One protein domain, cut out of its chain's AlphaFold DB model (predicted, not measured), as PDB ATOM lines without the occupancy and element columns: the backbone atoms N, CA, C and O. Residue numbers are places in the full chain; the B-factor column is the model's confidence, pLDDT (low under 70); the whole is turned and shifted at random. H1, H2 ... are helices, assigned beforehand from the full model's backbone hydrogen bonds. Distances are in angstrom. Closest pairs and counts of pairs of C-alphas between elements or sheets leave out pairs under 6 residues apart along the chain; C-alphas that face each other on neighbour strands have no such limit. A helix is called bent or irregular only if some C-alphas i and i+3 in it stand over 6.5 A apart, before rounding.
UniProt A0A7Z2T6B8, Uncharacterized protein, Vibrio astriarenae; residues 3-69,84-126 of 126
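AT A GLANCE: This is residues 3 to 69 and 84 to 126 of the 126 residues of an uncharacterized protein of Vibrio astriarenae (UniProt A0A7Z2T6B8). A helical hairpin, H6 folding back as H7, makes the middle of a loose, elongated model; H3 crosses H6, and H5 meets the first residues of H6 and the last residues of H7. H1 and H2 lie toward one end of the long axis, while H4, touching no helix, lies toward the other end after a long link from H3. You will find 110 printed residues with seven named helices, H1 to H7 in order along the chain, and no named strand; the class is all helix. The whole is loose, with a radius of gyration of the C-alphas of 16.3 A, and the C-alphas span 50 by 30 by 25 A.

HOW THE PARTS SIT: Begin at H6, residues 97 to 108, whose centre is the nearest of the seven to the mean of the C-alphas, at 6.6 A. With H7, residues 114 to 125, it forms a helical hairpin: the two touch at a shallow tilt of 19 degrees and run opposite ways. Look at residues 103 to 107 of H6 and 114 to 117 of H7, with which alone the two helices touch; the closest C-alphas are those of Ser 107 and Asn 114, 6.8 A apart. Residues 98 to 102 of H6 alone touch H3, residues 30 to 40, at a steep tilt of 50 degrees, the same way; the closest C-alphas are those of Ser 31 and Asp 99, 4.7 A apart. H5, residues 86 to 95, and H6 meet only through their link. H7 touches H5 with residues 124 to 125 alone, at a steep tilt of 59 degrees, opposite ways; the C-alphas of Val 93 and Ala 124 are the closest, at 6.5 A. The packing of these three touching pairs is mostly crossed, but only just, with one pair at a shallow tilt. Farther out, H1, residues 14 to 21, and H2, residues 24 to 27, touch only at the corner, and only just, with 3 pairs of C-alphas within 8 A; the closest are those of Glu 21 and Arg 27, 4.8 A apart. H2 and H3 meet only through their link. H4, residues 52 to 63, is apart from H3, H5 and H6, and from H7 only just, the closest C-alphas being 8.2 A apart. In the backbone, each O i to N i+4 pair is within hydrogen-bond range in H1, H5, H6 and H7, against 5 of 7 in H3 and 6 of 8 in H4; H2 is too short for such a pair.

IN THESE COORDINATES: Find C-alpha 97 at (-132.185, 174.679, 73.128); from there H6 runs 16.5 A to C-alpha 108. H7 runs 16.3 A and ends at C-alpha 125, at (-124.088, 165.910, 70.708). H5 is 14.1 A long. H3, 15.9 A, is irregular, with C-alphas 33 and 36 at 7.1 A, and H4, 15.7 A, is irregular, with C-alphas 53 and 56 at 8.6 A. Look for the start of H1 at C-alpha 14, (-135.941, 184.170, 59.444); it is 10.3 A long, and H2 is 5.1 A.

THE WHOLE: The C-alphas of Ser 9 and Asn 69 are the two farthest apart, at 51.4 A. Residues 70 to 83 are not printed, and C-alphas 69 and 84 are 34.1 A apart across this cut, which falls in the link from H4 to H5. Of the links that are printed whole, H3 to H4 is long, with 11 residues, and the others are tight. The mean pLDDT of the printed part is 90.5, and no printed residue is under 70.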
ATOM      1  N   GLN A   3    -129.906 172.761  58.200       92.38
ATOM      2  CA  GLN A   3    -128.597 173.385  57.934       92.38
ATOM      3  C   GLN A   3    -128.674 174.904  57.735       92.38
ATOM      4  O   GLN A   3    -127.721 175.590  58.065       92.38
ATOM      5  N   GLY A   4    -129.791 175.419  57.217       93.62
ATOM      6  CA  GLY A   4    -129.978 176.843  56.941       93.62
ATOM      7  C   GLY A   4    -130.620 177.626  58.082       93.62
ATOM      8  O   GLY A   4    -130.900 178.800  57.887       93.62
ATOM      9  N   LEU A   5    -130.887 177.005  59.242       94.56
ATOM     10  CA  LEU A   5    -131.502 177.681  60.396       94.56
ATOM     11  C   LEU A   5    -130.664 178.854  60.909       94.56
ATOM     12  O   LEU A   5    -131.220 179.789  61.477       94.56
ATOM     13  N   PHE A   6    -129.348 178.805  60.706       96.31
ATOM     14  CA  PHE A   6    -128.433 179.883  61.044       96.31
ATOM     15  C   PHE A   6    -127.669 180.334  59.799       96.31
ATOM     16  O   PHE A   6    -127.299 179.503  58.970       96.31
ATOM     17  N   ASP A   7    -127.449 181.640  59.679       93.31
ATOM     18  CA  ASP A   7    -126.586 182.231  58.658       93.31
ATOM     19  C   ASP A   7    -125.095 182.119  59.031       93.31
ATOM     20  O   ASP A   7    -124.736 181.702  60.136       93.31
ATOM     21  N   ASP A   8    -124.215 182.535  58.117       90.44
ATOM     22  CA  ASP A   8    -122.759 182.508  58.323       90.44
ATOM     23  C   ASP A   8    -122.293 183.410  59.484       90.44
ATOM     24  O   ASP A   8    -121.184 183.250  59.998       90.44
ATOM     25  N   SER A   9    -123.133 184.354  59.930       92.75
ATOM     26  CA  SER A   9    -122.887 185.191  61.111       92.75
ATOM     27  C   SER A   9    -123.370 184.550  62.420       92.75
ATOM     28  O   SER A   9    -123.160 185.105  63.501       92.75
ATOM     29  N   GLY A  10    -124.007 183.379  62.340       91.88
ATOM     30  CA  GLY A  10    -124.554 182.632  63.466       91.88
ATOM     31  C   GLY A  10    -125.916 183.130  63.955       91.88
ATOM     32  O   GLY A  10    -126.350 182.693  65.031       91.88
ATOM     33  N   LYS A  11    -126.584 184.017  63.205       95.88
ATOM     34  CA  LYS A  11    -127.940 184.506  63.492       95.88
ATOM     35  C   LYS A  11    -128.983 183.595  62.866       95.88
ATOM     36  O   LYS A  11    -128.716 182.942  61.866       95.88
ATOM     37  N   VAL A  12    -130.173 183.556  63.460       96.00
ATOM     38  CA  VAL A  12    -131.289 182.774  62.920       96.00
ATOM     39  C   VAL A  12    -131.683 183.325  61.551       96.00
ATOM     40  O   VAL A  12    -131.918 184.525  61.412       96.00
ATOM     41  N   ASN A  13    -131.781 182.444  60.558       96.25
ATOM     42  CA  ASN A  13    -132.343 182.776  59.258       96.25
ATOM     43  C   ASN A  13    -133.880 182.829  59.379       96.25
ATOM     44  O   ASN A  13    -134.492 181.790  59.640       96.25
ATOM     45  N   PRO A  14    -134.513 184.002  59.196       94.19
ATOM     46  CA  PRO A  14    -135.941 184.170  59.444       94.19
ATOM     47  C   PRO A  14    -136.820 183.369  58.479       94.19
ATOM     48  O   PRO A  14    -137.866 182.887  58.903       94.19
ATOM     49  N   ASP A  15    -136.398 183.180  57.227       94.25
ATOM     50  CA  ASP A  15    -137.190 182.459  56.224       94.25
ATOM     51  C   ASP A  15    -137.240 180.964  56.557       94.25
ATOM     52  O   ASP A  15    -138.304 180.351  56.605       94.25
ATOM     53  N   VAL A  16    -136.080 180.387  56.885       93.38
ATOM     54  CA  VAL A  16    -135.990 178.978  57.296       93.38
ATOM     55  C   VAL A  16    -136.691 178.759  58.634       93.38
ATOM     56  O   VAL A  16    -137.368 177.749  58.806       93.38
ATOM     57  N   ALA A  17    -136.558 179.692  59.581       93.12
ATOM     58  CA  ALA A  17    -137.277 179.624  60.847       93.12
ATOM     59  C   ALA A  17    -138.798 179.671  60.632       93.12
ATOM     60  O   ALA A  17    -139.509 178.844  61.193       93.12
ATOM     61  N   ALA A  18    -139.299 180.567  59.777       92.31
ATOM     62  CA  ALA A  18    -140.723 180.648  59.463       92.31
ATOM     63  C   ALA A  18    -141.260 179.325  58.895       92.31
ATOM     64  O   ALA A  18    -142.299 178.853  59.354       92.31
ATOM     65  N   ASP A  19    -140.524 178.690  57.977       91.31
ATOM     66  CA  ASP A  19    -140.861 177.358  57.462       91.31
ATOM     67  C   ASP A  19    -140.899 176.306  58.580       91.31
ATOM     68  O   ASP A  19    -141.831 175.502  58.650       91.31
ATOM     69  N   PHE A  20    -139.921 176.323  59.488       89.75
ATOM     70  CA  PHE A  20    -139.879 175.433  60.652       89.75
ATOM     71  C   PHE A  20    -141.109 175.595  61.554       89.75
ATOM     72  O   PHE A  20    -141.688 174.601  61.994       89.75
ATOM     73  N   GLU A  21    -141.549 176.830  61.784       90.00
ATOM     74  CA  GLU A  21    -142.715 177.149  62.613       90.00
ATOM     75  C   GLU A  21    -144.056 176.780  61.939       90.00
ATOM     76  O   GLU A  21    -145.095 176.743  62.601       90.00
ATOM     77  N   THR A  22    -144.069 176.433  60.642       91.81
ATOM     78  CA  THR A  22    -145.258 175.825  60.009       91.81
ATOM     79  C   THR A  22    -145.494 174.385  60.470       91.81
ATOM     80  O   THR A  22    -146.626 173.890  60.426       91.81
ATOM     81  N   ILE A  23    -144.449 173.704  60.954       89.31
ATOM     82  CA  ILE A  23    -144.540 172.342  61.473       89.31
ATOM     83  C   ILE A  23    -145.079 172.421  62.899       89.31
ATOM     84  O   ILE A  23    -144.363 172.763  63.837       89.31
ATOM     85  N   HIS A  24    -146.349 172.056  63.068       84.12
ATOM     86  CA  HIS A  24    -147.077 172.185  64.334       84.12
ATOM     87  C   HIS A  24    -146.305 171.656  65.552       84.12
ATOM     88  O   HIS A  24    -146.222 172.344  66.560       84.12
ATOM     89  N   HIS A  25    -145.709 170.462  65.468       80.81
ATOM     90  CA  HIS A  25    -144.950 169.873  66.582       80.81
ATOM     91  C   HIS A  25    -143.628 170.591  66.898       80.81
ATOM     92  O   HIS A  25    -143.130 170.457  68.009       80.81
ATOM     93  N   LEU A  26    -143.054 171.340  65.951       85.62
ATOM     94  CA  LEU A  26    -141.852 172.149  66.190       85.62
ATOM     95  C   LEU A  26    -142.200 173.544  66.708       85.62
ATOM     96  O   LEU A  26    -141.454 174.097  67.516       85.62
ATOM     97  N   ARG A  27    -143.342 174.093  66.284       88.62
ATOM     98  CA  ARG A  27    -143.903 175.325  66.847       88.62
ATOM     99  C   ARG A  27    -144.355 175.124  68.287       88.62
ATOM    100  O   ARG A  27    -144.012 175.888  69.181       88.62
ATOM    101  N   GLU A  28    -145.101 174.053  68.517       92.25
ATOM    102  CA  GLU A  28    -145.623 173.649  69.823       92.25
ATOM    103  C   GLU A  28    -144.708 172.607  70.462       92.25
ATOM    104  O   GLU A  28    -145.114 171.515  70.864       92.25
ATOM    105  N   ARG A  29    -143.428 172.968  70.487       93.56
ATOM    106  CA  ARG A  29    -142.336 172.196  71.067       93.56
ATOM    107  C   ARG A  29    -142.407 172.164  72.598       93.56
ATOM    108  O   ARG A  29    -143.293 172.765  73.207       93.56
ATOM    109  N   ILE A  30    -141.485 171.465  73.255       94.81
ATOM    110  CA  ILE A  30    -141.561 171.223  74.708       94.81
ATOM    111  C   ILE A  30    -141.591 172.544  75.488       94.81
ATOM    112  O   ILE A  30    -142.421 172.724  76.382       94.81
ATOM    113  N   SER A  31    -140.714 173.481  75.130       96.50
ATOM    114  CA  SER A  31    -140.611 174.800  75.762       96.50
ATOM    115  C   SER A  31    -141.884 175.629  75.629       96.50
ATOM    116  O   SER A  31    -142.265 176.280  76.599       96.50
ATOM    117  N   PHE A  32    -142.601 175.533  74.503       96.00
ATOM    118  CA  PHE A  32    -143.872 176.237  74.300       96.00
ATOM    119  C   PHE A  32    -144.874 175.939  75.425       96.00
ATOM    120  O   PHE A  32    -145.537 176.841  75.933       96.00
ATOM    121  N   TYR A  33    -144.951 174.677  75.852       94.75
ATOM    122  CA  TYR A  33    -145.854 174.253  76.920       94.75
ATOM    123  C   TYR A  33    -145.244 174.376  78.316       94.75
ATOM    124  O   TYR A  33    -145.939 174.723  79.276       94.75
ATOM    125  N   LEU A  34    -143.962 174.038  78.460       95.38
ATOM    126  CA  LEU A  34    -143.366 173.815  79.773       95.38
ATOM    127  C   LEU A  34    -142.605 175.009  80.329       95.38
ATOM    128  O   LEU A  34    -142.466 175.082  81.548       95.38
ATOM    129  N   GLU A  35    -142.122 175.942  79.512       95.12
ATOM    130  CA  GLU A  35    -141.231 176.994  80.007       95.12
ATOM    131  C   GLU A  35    -141.915 177.848  81.088       95.12
ATOM    132  O   GLU A  35    -141.413 177.990  82.209       95.12
ATOM    133  N   ASP A  36    -143.112 178.353  80.792       94.94
ATOM    134  CA  ASP A  36    -143.897 179.161  81.727       94.94
ATOM    135  C   ASP A  36    -144.480 178.345  82.881       94.94
ATOM    136  O   ASP A  36    -144.549 178.833  84.015       94.94
ATOM    137  N   PHE A  37    -144.862 177.093  82.619       94.44
ATOM    138  CA  PHE A  37    -145.328 176.175  83.653       94.44
ATOM    139  C   PHE A  37    -144.229 175.929  84.691       94.44
ATOM    140  O   PHE A  37    -144.445 176.132  85.884       94.44
ATOM    141  N   LEU A  38    -143.020 175.578  84.252       93.38
ATOM    142  CA  LEU A  38    -141.890 175.275  85.128       93.38
ATOM    143  C   LEU A  38    -141.388 176.507  85.892       93.38
ATOM    144  O   LEU A  38    -140.768 176.352  86.944       93.38
ATOM    145  N   LYS A  39    -141.615 177.732  85.402       92.00
ATOM    146  CA  LYS A  39    -141.307 178.969  86.150       92.00
ATOM    147  C   LYS A  39    -142.222 179.172  87.363       92.00
ATOM    148  O   LYS A  39    -141.795 179.799  88.328       92.00
ATOM    149  N   LYS A  40    -143.460 178.670  87.318       93.62
ATOM    150  CA  LYS A  40    -144.510 178.965  88.312       93.62
ATOM    151  C   LYS A  40    -144.908 177.758  89.162       93.62
ATOM    152  O   LYS A  40    -145.359 177.938  90.288       93.62
ATOM    153  N   CYS A  41    -144.777 176.547  88.629       91.06
ATOM    154  CA  CYS A  41    -145.207 175.320  89.284       91.06
ATOM    155  C   CYS A  41    -144.220 174.918  90.392       91.06
ATOM    156  O   CYS A  41    -143.040 174.701  90.102       91.06
ATOM    157  N   PRO A  42    -144.670 174.787  91.654       88.81
ATOM    158  CA  PRO A  42    -143.846 174.214  92.707       88.81
ATOM    159  C   PRO A  42    -143.490 172.764  92.377       88.81
ATOM    160  O   PRO A  42    -144.352 171.992  91.967       88.81
ATOM    161  N   THR A  43    -142.250 172.361  92.643       84.38
ATOM    162  CA  THR A  43    -141.780 170.984  92.414       84.38
ATOM    163  C   THR A  43    -142.686 169.933  93.055       84.38
ATOM    164  O   THR A  43    -142.970 168.911  92.446       84.38
ATOM    165  N   SER A  44    -143.212 170.201  94.252       88.56
ATOM    166  CA  SER A  44    -144.106 169.281  94.968       88.56
ATOM    167  C   SER A  44    -145.438 169.012  94.255       88.56
ATOM    168  O   SER A  44    -146.137 168.072  94.621       88.56
ATOM    169  N   MET A  45    -145.814 169.842  93.277       91.06
ATOM    170  CA  MET A  45    -147.025 169.674  92.466       91.06
ATOM    171  C   MET A  45    -146.774 168.852  91.196       91.06
ATOM    172  O   MET A  45    -147.718 168.540  90.472       91.06
ATOM    173  N   ILE A  46    -145.522 168.480  90.917       91.75
ATOM    174  CA  ILE A  46    -145.158 167.630  89.788       91.75
ATOM    175  C   ILE A  46    -144.934 166.219  90.323       91.75
ATOM    176  O   ILE A  46    -144.049 165.971  91.138       91.75
ATOM    177  N   LYS A  47    -145.755 165.270  89.866       88.81
ATOM    178  CA  LYS A  47    -145.645 163.873  90.303       88.81
ATOM    179  C   LYS A  47    -144.525 163.119  89.577       88.81
ATOM    180  O   LYS A  47    -143.863 162.294  90.194       88.81
ATOM    181  N   GLY A  48    -144.311 163.411  88.296       87.88
ATOM    182  CA  GLY A  48    -143.309 162.754  87.456       87.88
ATOM    183  C   GLY A  48    -143.462 163.114  85.979       87.88
ATOM    184  O   GLY A  48    -144.502 163.642  85.581       87.88
ATOM    185  N   GLY A  49    -142.426 162.845  85.181       89.75
ATOM    186  CA  GLY A  49    -142.457 162.938  83.721       89.75
ATOM    187  C   GLY A  49    -142.615 161.553  83.097       89.75
ATOM    188  O   GLY A  49    -141.941 160.613  83.505       89.75
ATOM    189  N   LEU A  50    -143.508 161.425  82.116       90.94
ATOM    190  CA  LEU A  50    -143.684 160.196  81.341       90.94
ATOM    191  C   LEU A  50    -143.093 160.417  79.947       90.94
ATOM    192  O   LEU A  50    -143.530 161.328  79.242       90.94
ATOM    193  N   MET A  51    -142.107 159.611  79.556       88.69
ATOM    194  CA  MET A  51    -141.429 159.729  78.261       88.69
ATOM    195  C   MET A  51    -141.842 158.591  77.339       88.69
ATOM    196  O   MET A  51    -142.072 157.480  77.802       88.69
ATOM    197  N   GLN A  52    -141.923 158.828  76.031       85.69
ATOM    198  CA  GLN A  52    -142.379 157.796  75.096       85.69
ATOM    199  C   GLN A  52    -141.441 156.576  75.089       85.69
ATOM    200  O   GLN A  52    -141.901 155.436  75.062       85.69
ATOM    201  N   GLU A  53    -140.134 156.811  75.174       83.12
ATOM    202  CA  GLU A  53    -139.082 155.794  75.144       83.12
ATOM    203  C   GLU A  53    -139.052 154.927  76.409       83.12
ATOM    204  O   GLU A  53    -138.553 153.802  76.370       83.12
ATOM    205  N   SER A  54    -139.578 155.431  77.531       85.31
ATOM    206  CA  SER A  54    -139.637 154.714  78.810       85.31
ATOM    207  C   SER A  54    -141.035 154.634  79.417       85.31
ATOM    208  O   SER A  54    -141.162 154.361  80.608       85.31
ATOM    209  N   LEU A  55    -142.082 154.796  78.602       87.62
ATOM    210  CA  LEU A  55    -143.447 155.051  79.069       87.62
ATOM    211  C   LEU A  55    -143.934 154.025  80.095       87.62
ATOM    212  O   LEU A  55    -144.447 154.402  81.144       87.62
ATOM    213  N   ASN A  56    -143.741 152.734  79.822       88.12
ATOM    214  CA  ASN A  56    -144.175 151.673  80.733       88.12
ATOM    215  C   ASN A  56    -143.415 151.703  82.065       88.12
ATOM    216  O   ASN A  56    -144.036 151.586  83.116       88.12
ATOM    217  N   ALA A  57    -142.097 151.921  82.024       86.75
ATOM    218  CA  ALA A  57    -141.279 152.035  83.230       86.75
ATOM    219  C   ALA A  57    -141.644 153.288  84.045       86.75
ATOM    220  O   ALA A  57    -141.671 153.241  85.273       86.75
ATOM    221  N   ASP A  58    -141.959 154.399  83.376       89.12
ATOM    222  CA  ASP A  58    -142.359 155.643  84.037       89.12
ATOM    223  C   ASP A  58    -143.755 155.512  84.675       89.12
ATOM    224  O   ASP A  58    -143.962 155.946  85.809       89.12
ATOM    225  N   ILE A  59    -144.707 154.863  83.989       90.44
ATOM    226  CA  ILE A  59    -146.044 154.558  84.526       90.44
ATOM    227  C   ILE A  59    -145.933 153.669  85.767       90.44
ATOM    228  O   ILE A  59    -146.528 153.990  86.797       90.44
ATOM    229  N   GLU A  60    -145.166 152.584  85.695       90.81
ATOM    230  CA  GLU A  60    -144.975 151.688  86.836       90.81
ATOM    231  C   GLU A  60    -144.335 152.432  88.014       90.81
ATOM    232  O   GLU A  60    -144.833 152.357  89.137       90.81
ATOM    233  N   HIS A  61    -143.299 153.234  87.752       88.56
ATOM    234  CA  HIS A  61    -142.597 153.995  88.779       88.56
ATOM    235  C   HIS A  61    -143.486 155.036  89.482       88.56
ATOM    236  O   HIS A  61    -143.499 155.104  90.711       88.56
ATOM    237  N   TYR A  62    -144.235 155.850  88.730       89.88
ATOM    238  CA  TYR A  62    -145.002 156.964  89.305       89.88
ATOM    239  C   TYR A  62    -146.425 156.589  89.731       89.88
ATOM    240  O   TYR A  62    -146.995 157.231  90.621       89.88
ATOM    241  N   LEU A  63    -147.033 155.593  89.086       90.31
ATOM    242  CA  LEU A  63    -148.429 155.213  89.313       90.31
ATOM    243  C   LEU A  63    -148.576 153.838  89.975       90.31
ATOM    244  O   LEU A  63    -149.662 153.550  90.473       90.31
ATOM    245  N   GLY A  64    -147.522 153.016  90.031       91.19
ATOM    246  CA  GLY A  64    -147.574 151.674  90.624       91.19
ATOM    247  C   GLY A  64    -148.411 150.685  89.812       91.19
ATOM    248  O   GLY A  64    -148.879 149.684  90.351       91.19
ATOM    249  N   VAL A  65    -148.650 150.988  88.534       90.38
ATOM    250  CA  VAL A  65    -149.456 150.165  87.631       90.38
ATOM    251  C   VAL A  65    -148.537 149.542  86.597       90.38
ATOM    252  O   VAL A  65    -147.834 150.249  85.881       90.38
ATOM    253  N   ASN A  66    -148.578 148.220  86.486       86.56
ATOM    254  CA  ASN A  66    -147.930 147.524  85.390       86.56
ATOM    255  C   ASN A  66    -148.789 147.678  84.115       86.56
ATOM    256  O   ASN A  66    -149.990 147.394  84.125       86.56
ATOM    257  N   ASN A  67    -148.162 148.134  83.026       75.69
ATOM    258  CA  ASN A  67    -148.782 148.325  81.718       75.69
ATOM    259  C   ASN A  67    -148.280 147.306  80.668       75.69
ATOM    260  O   ASN A  67    -147.863 147.677  79.572       75.69
ATOM    261  N   ASP A  68    -148.337 146.013  81.001       74.50
ATOM    262  CA  ASP A  68    -147.938 144.882  80.139       74.50
ATOM    263  C   ASP A  68    -148.863 144.644  78.929       74.50
ATOM    264  O   ASP A  68    -148.607 143.775  78.087       74.50
ATOM    265  N   ASN A  69    -149.948 145.411  78.803       72.12
ATOM    266  CA  ASN A  69    -150.828 145.321  77.646       72.12
ATOM    267  C   ASN A  69    -150.093 145.823  76.401       72.12
ATOM    268  O   ASN A  69    -149.889 147.022  76.224       72.12
ATOM    269  N   LEU A  84    -130.289 163.656  59.414       83.94
ATOM    270  CA  LEU A  84    -129.856 165.044  59.440       83.94
ATOM    271  C   LEU A  84    -128.337 165.063  59.288       83.94
ATOM    272  O   LEU A  84    -127.630 164.308  59.950       83.94
ATOM    273  N   SER A  85    -127.825 165.955  58.444       90.50
ATOM    274  CA  SER A  85    -126.385 166.183  58.398       90.50
ATOM    275  C   SER A  85    -125.880 166.708  59.749       90.50
ATOM    276  O   SER A  85    -126.651 167.357  60.465       90.50
ATOM    277  N   PRO A  86    -124.588 166.529  60.083       90.88
ATOM    278  CA  PRO A  86    -124.035 167.003  61.353       90.88
ATOM    279  C   PRO A  86    -124.308 168.492  61.616       90.88
ATOM    280  O   PRO A  86    -124.753 168.866  62.698       90.88
ATOM    281  N   LEU A  87    -124.152 169.344  60.593       92.56
ATOM    282  CA  LEU A  87    -124.483 170.770  60.689       92.56
ATOM    283  C   LEU A  87    -125.984 171.002  60.915       92.56
ATOM    284  O   LEU A  87    -126.367 171.838  61.726       92.56
ATOM    285  N   GLY A  88    -126.844 170.271  60.198       92.56
ATOM    286  CA  GLY A  88    -128.290 170.389  60.363       92.56
ATOM    287  C   GLY A  88    -128.742 169.992  61.765       92.56
ATOM    288  O   GLY A  88    -129.589 170.664  62.340       92.56
ATOM    289  N   LYS A  89    -128.136 168.947  62.330       92.31
ATOM    290  CA  LYS A  89    -128.387 168.497  63.696       92.31
ATOM    291  C   LYS A  89    -127.918 169.520  64.727       92.31
ATOM    292  O   LYS A  89    -128.717 169.924  65.563       92.31
ATOM    293  N   ALA A  90    -126.681 170.007  64.616       93.44
ATOM    294  CA  ALA A  90    -126.145 171.036  65.509       93.44
ATOM    295  C   ALA A  90    -127.003 172.313  65.493       93.44
ATOM    296  O   ALA A  90    -127.345 172.857  66.544       93.44
ATOM    297  N   ASN A  91    -127.415 172.754  64.301       95.31
ATOM    298  CA  ASN A  91    -128.310 173.893  64.149       95.31
ATOM    299  C   ASN A  91    -129.692 173.616  64.749       95.31
ATOM    300  O   ASN A  91    -130.228 174.471  65.444       95.31
ATOM    301  N   LEU A  92    -130.260 172.428  64.535       93.31
ATOM    302  CA  LEU A  92    -131.546 172.075  65.128       93.31
ATOM    303  C   LEU A  92    -131.479 172.090  66.659       93.31
ATOM    304  O   LEU A  92    -132.303 172.750  67.278       93.31
ATOM    305  N   VAL A  93    -130.471 171.442  67.254       94.38
ATOM    306  CA  VAL A  93    -130.249 171.413  68.711       94.38
ATOM    307  C   VAL A  93    -130.131 172.825  69.275       94.38
ATOM    308  O   VAL A  93    -130.782 173.142  70.266       94.38
ATOM    309  N   LYS A  94    -129.352 173.694  68.617       94.94
ATOM    310  CA  LYS A  94    -129.223 175.103  69.008       94.94
ATOM    311  C   LYS A  94    -130.556 175.853  68.910       94.94
ATOM    312  O   LYS A  94    -130.847 176.676  69.768       94.94
ATOM    313  N   TYR A  95    -131.348 175.591  67.873       94.88
ATOM    314  CA  TYR A  95    -132.631 176.260  67.647       94.88
ATOM    315  C   TYR A  95    -133.707 175.860  68.667       94.88
ATOM    316  O   TYR A  95    -134.547 176.684  69.008       94.88
ATOM    317  N   ILE A  96    -133.677 174.619  69.168       94.50
ATOM    318  CA  ILE A  96    -134.623 174.111  70.177       94.50
ATOM    319  C   ILE A  96    -134.010 174.026  71.585       94.50
ATOM    320  O   ILE A  96    -134.489 173.273  72.427       94.50
ATOM    321  N   GLN A  97    -132.932 174.762  71.863       95.38
ATOM    322  CA  GLN A  97    -132.185 174.679  73.128       95.38
ATOM    323  C   GLN A  97    -133.073 174.867  74.379       95.38
ATOM    324  O   GLN A  97    -132.820 174.270  75.426       95.38
ATOM    325  N   GLU A  98    -134.146 175.653  74.277       96.12
ATOM    326  CA  GLU A  98    -135.099 175.898  75.359       96.12
ATOM    327  C   GLU A  98    -135.860 174.624  75.765       96.12
ATOM    328  O   GLU A  98    -136.200 174.454  76.940       96.12
ATOM    329  N   ASP A  99    -136.068 173.686  74.837       95.69
ATOM    330  CA  ASP A  99    -136.634 172.369  75.140       95.69
ATOM    331  C   ASP A  99    -135.681 171.570  76.034       95.69
ATOM    332  O   ASP A  99    -136.095 171.019  77.058       95.69
ATOM    333  N   TYR A 100    -134.384 171.571  75.707       95.19
ATOM    334  CA  TYR A 100    -133.359 170.921  76.525       95.19
ATOM    335  C   TYR A 100    -133.256 171.550  77.916       95.19
ATOM    336  O   TYR A 100    -133.085 170.824  78.896       95.19
ATOM    337  N   HIS A 101    -133.426 172.870  78.045       94.81
ATOM    338  CA  HIS A 101    -133.502 173.523  79.356       94.81
ATOM    339  C   HIS A 101    -134.697 173.031  80.182       94.81
ATOM    340  O   HIS A 101    -134.551 172.782  81.383       94.81
ATOM    341  N   CYS A 102    -135.864 172.846  79.558       95.31
ATOM    342  CA  CYS A 102    -137.041 172.299  80.235       95.31
ATOM    343  C   CYS A 102    -136.796 170.861  80.712       95.31
ATOM    344  O   CYS A 102    -137.070 170.543  81.873       95.31
ATOM    345  N   LEU A 103    -136.230 170.012  79.850       94.06
ATOM    346  CA  LEU A 103    -135.883 168.629  80.186       94.06
ATOM    347  C   LEU A 103    -134.843 168.559  81.309       94.06
ATOM    348  O   LEU A 103    -135.016 167.820  82.278       94.06
ATOM    349  N   PHE A 104    -133.792 169.377  81.231       92.62
ATOM    350  CA  PHE A 104    -132.770 169.450  82.270       92.62
ATOM    351  C   PHE A 104    -133.364 169.874  83.614       92.62
ATOM    352  O   PHE A 104    -133.100 169.236  84.631       92.62
ATOM    353  N   LYS A 105    -134.232 170.891  83.624       92.56
ATOM    354  CA  LYS A 105    -134.926 171.319  84.840       92.56
ATOM    355  C   LYS A 105    -135.783 170.196  85.426       92.56
ATOM    356  O   LYS A 105    -135.681 169.931  86.618       92.56
ATOM    357  N   LEU A 106    -136.577 169.496  84.616       92.44
ATOM    358  CA  LEU A 106    -137.360 168.344  85.078       92.44
ATOM    359  C   LEU A 106    -136.478 167.230  85.662       92.44
ATOM    360  O   LEU A 106    -136.839 166.630  86.675       92.44
ATOM    361  N   SER A 107    -135.308 166.982  85.072       91.69
ATOM    362  CA  SER A 107    -134.335 166.025  85.601       91.69
ATOM    363  C   SER A 107    -133.732 166.469  86.934       91.69
ATOM    364  O   SER A 107    -133.696 165.674  87.869       91.69
ATOM    365  N   GLN A 108    -133.351 167.744  87.077       90.12
ATOM    366  CA  GLN A 108    -132.869 168.297  88.352       90.12
ATOM    367  C   GLN A 108    -133.909 168.194  89.473       90.12
ATOM    368  O   GLN A 108    -133.553 168.074  90.643       90.12
ATOM    369  N   LEU A 109    -135.193 168.227  89.115       89.06
ATOM    370  CA  LEU A 109    -136.304 168.028  90.039       89.06
ATOM    371  C   LEU A 109    -136.591 166.544  90.348       89.06
ATOM    372  O   LEU A 109    -137.465 166.251  91.159       89.06
ATOM    373  N   GLY A 110    -135.872 165.603  89.728       88.94
ATOM    374  CA  GLY A 110    -136.057 164.161  89.919       88.94
ATOM    375  C   GLY A 110    -137.227 163.562  89.131       88.94
ATOM    376  O   GLY A 110    -137.636 162.434  89.402       88.94
ATOM    377  N   HIS A 111    -137.778 164.290  88.155       90.19
ATOM    378  CA  HIS A 111    -138.919 163.839  87.347       90.19
ATOM    379  C   HIS A 111    -138.519 163.168  86.031       90.19
ATOM    380  O   HIS A 111    -139.382 162.661  85.321       90.19
ATOM    381  N   ILE A 112    -137.226 163.178  85.702       90.12
ATOM    382  CA  ILE A 112    -136.644 162.422  84.593       90.12
ATOM    383  C   ILE A 112    -135.389 161.737  85.119       90.12
ATOM    384  O   ILE A 112    -134.538 162.381  85.740       90.12
ATOM    385  N   ARG A 113    -135.265 160.431  84.864       86.19
ATOM    386  CA  ARG A 113    -134.096 159.656  85.284       86.19
ATOM    387  C   ARG A 113    -132.825 160.129  84.573       86.19
ATOM    388  O   ARG A 113    -132.839 160.477  83.390       86.19
ATOM    389  N   ASN A 114    -131.706 160.067  85.288       87.12
ATOM    390  CA  ASN A 114    -130.406 160.511  84.778       87.12
ATOM    391  C   ASN A 114    -129.945 159.716  83.549       87.12
ATOM    392  O   ASN A 114    -129.370 160.293  82.632       87.12
ATOM    393  N   ASP A 115    -130.207 158.408  83.502       88.75
ATOM    394  CA  ASP A 115    -129.838 157.557  82.367       88.75
ATOM    395  C   ASP A 115    -130.593 157.944  81.086       88.75
ATOM    396  O   ASP A 115    -130.006 157.962  80.004       88.75
ATOM    397  N   THR A 116    -131.872 158.313  81.208       88.56
ATOM    398  CA  THR A 116    -132.665 158.834  80.091       88.56
ATOM    399  C   THR A 116    -132.120 160.178  79.608       88.56
ATOM    400  O   THR A 116    -131.917 160.354  78.408       88.56
ATOM    401  N   MET A 117    -131.799 161.103  80.520       90.44
ATOM    402  CA  MET A 117    -131.204 162.389  80.135       90.44
ATOM    403  C   MET A 117    -129.847 162.236  79.448       90.44
ATOM    404  O   MET A 117    -129.585 162.932  78.470       90.44
ATOM    405  N   LEU A 118    -128.996 161.318  79.918       90.19
ATOM    406  CA  LEU A 118    -127.707 161.042  79.280       90.19
ATOM    407  C   LEU A 118    -127.888 160.589  77.829       90.19
ATOM    408  O   LEU A 118    -127.196 161.098  76.957       90.19
ATOM    409  N   LYS A 119    -128.856 159.705  77.555       90.81
ATOM    410  CA  LYS A 119    -129.170 159.269  76.184       90.81
ATOM    411  C   LYS A 119    -129.653 160.422  75.303       90.81
ATOM    412  O   LYS A 119    -129.256 160.499  74.145       90.81
ATOM    413  N   ILE A 120    -130.482 161.320  75.842       91.12
ATOM    414  CA  ILE A 120    -130.966 162.502  75.111       91.12
ATOM    415  C   ILE A 120    -129.802 163.425  74.734       91.12
ATOM    416  O   ILE A 120    -129.706 163.851  73.584       91.12
ATOM    417  N   PHE A 121    -128.910 163.728  75.680       89.62
ATOM    418  CA  PHE A 121    -127.767 164.604  75.418       89.62
ATOM    419  C   PHE A 121    -126.723 163.955  74.514       89.62
ATOM    420  O   PHE A 121    -126.218 164.623  73.618       89.62
ATOM    421  N   ASP A 122    -126.434 162.667  74.699       90.38
ATOM    422  CA  ASP A 122    -125.533 161.928  73.814       90.38
ATOM    423  C   ASP A 122    -126.065 161.943  72.380       90.38
ATOM    424  O   ASP A 122    -125.345 162.293  71.447       90.38
ATOM    425  N   ASN A 123    -127.372 161.713  72.200       87.62
ATOM    426  CA  ASN A 123    -127.992 161.849  70.890       87.62
ATOM    427  C   ASN A 123    -127.922 163.281  70.352       87.62
ATOM    428  O   ASN A 123    -127.758 163.435  69.157       87.62
ATOM    429  N   ALA A 124    -128.026 164.322  71.176       88.00
ATOM    430  CA  ALA A 124    -127.944 165.707  70.705       88.00
ATOM    431  C   ALA A 124    -126.523 166.123  70.274       88.00
ATOM    432  O   ALA A 124    -126.377 166.993  69.415       88.00
ATOM    433  N   LEU A 125    -125.494 165.529  70.883       82.75
ATOM    434  CA  LEU A 125    -124.088 165.910  70.708       82.75
ATOM    435  C   LEU A 125    -123.324 165.056  69.685       82.75
ATOM    436  O   LEU A 125    -122.283 165.499  69.198       82.75
ATOM    437  N   THR A 126    -123.809 163.848  69.397       73.25
ATOM    438  CA  THR A 126    -123.261 162.935  68.372       73.25
ATOM    439  C   THR A 126    -123.794 163.239  66.981       73.25
ATOM    440  O   THR A 126    -123.166 162.820  65.988       73.25
TER     441      THR A 126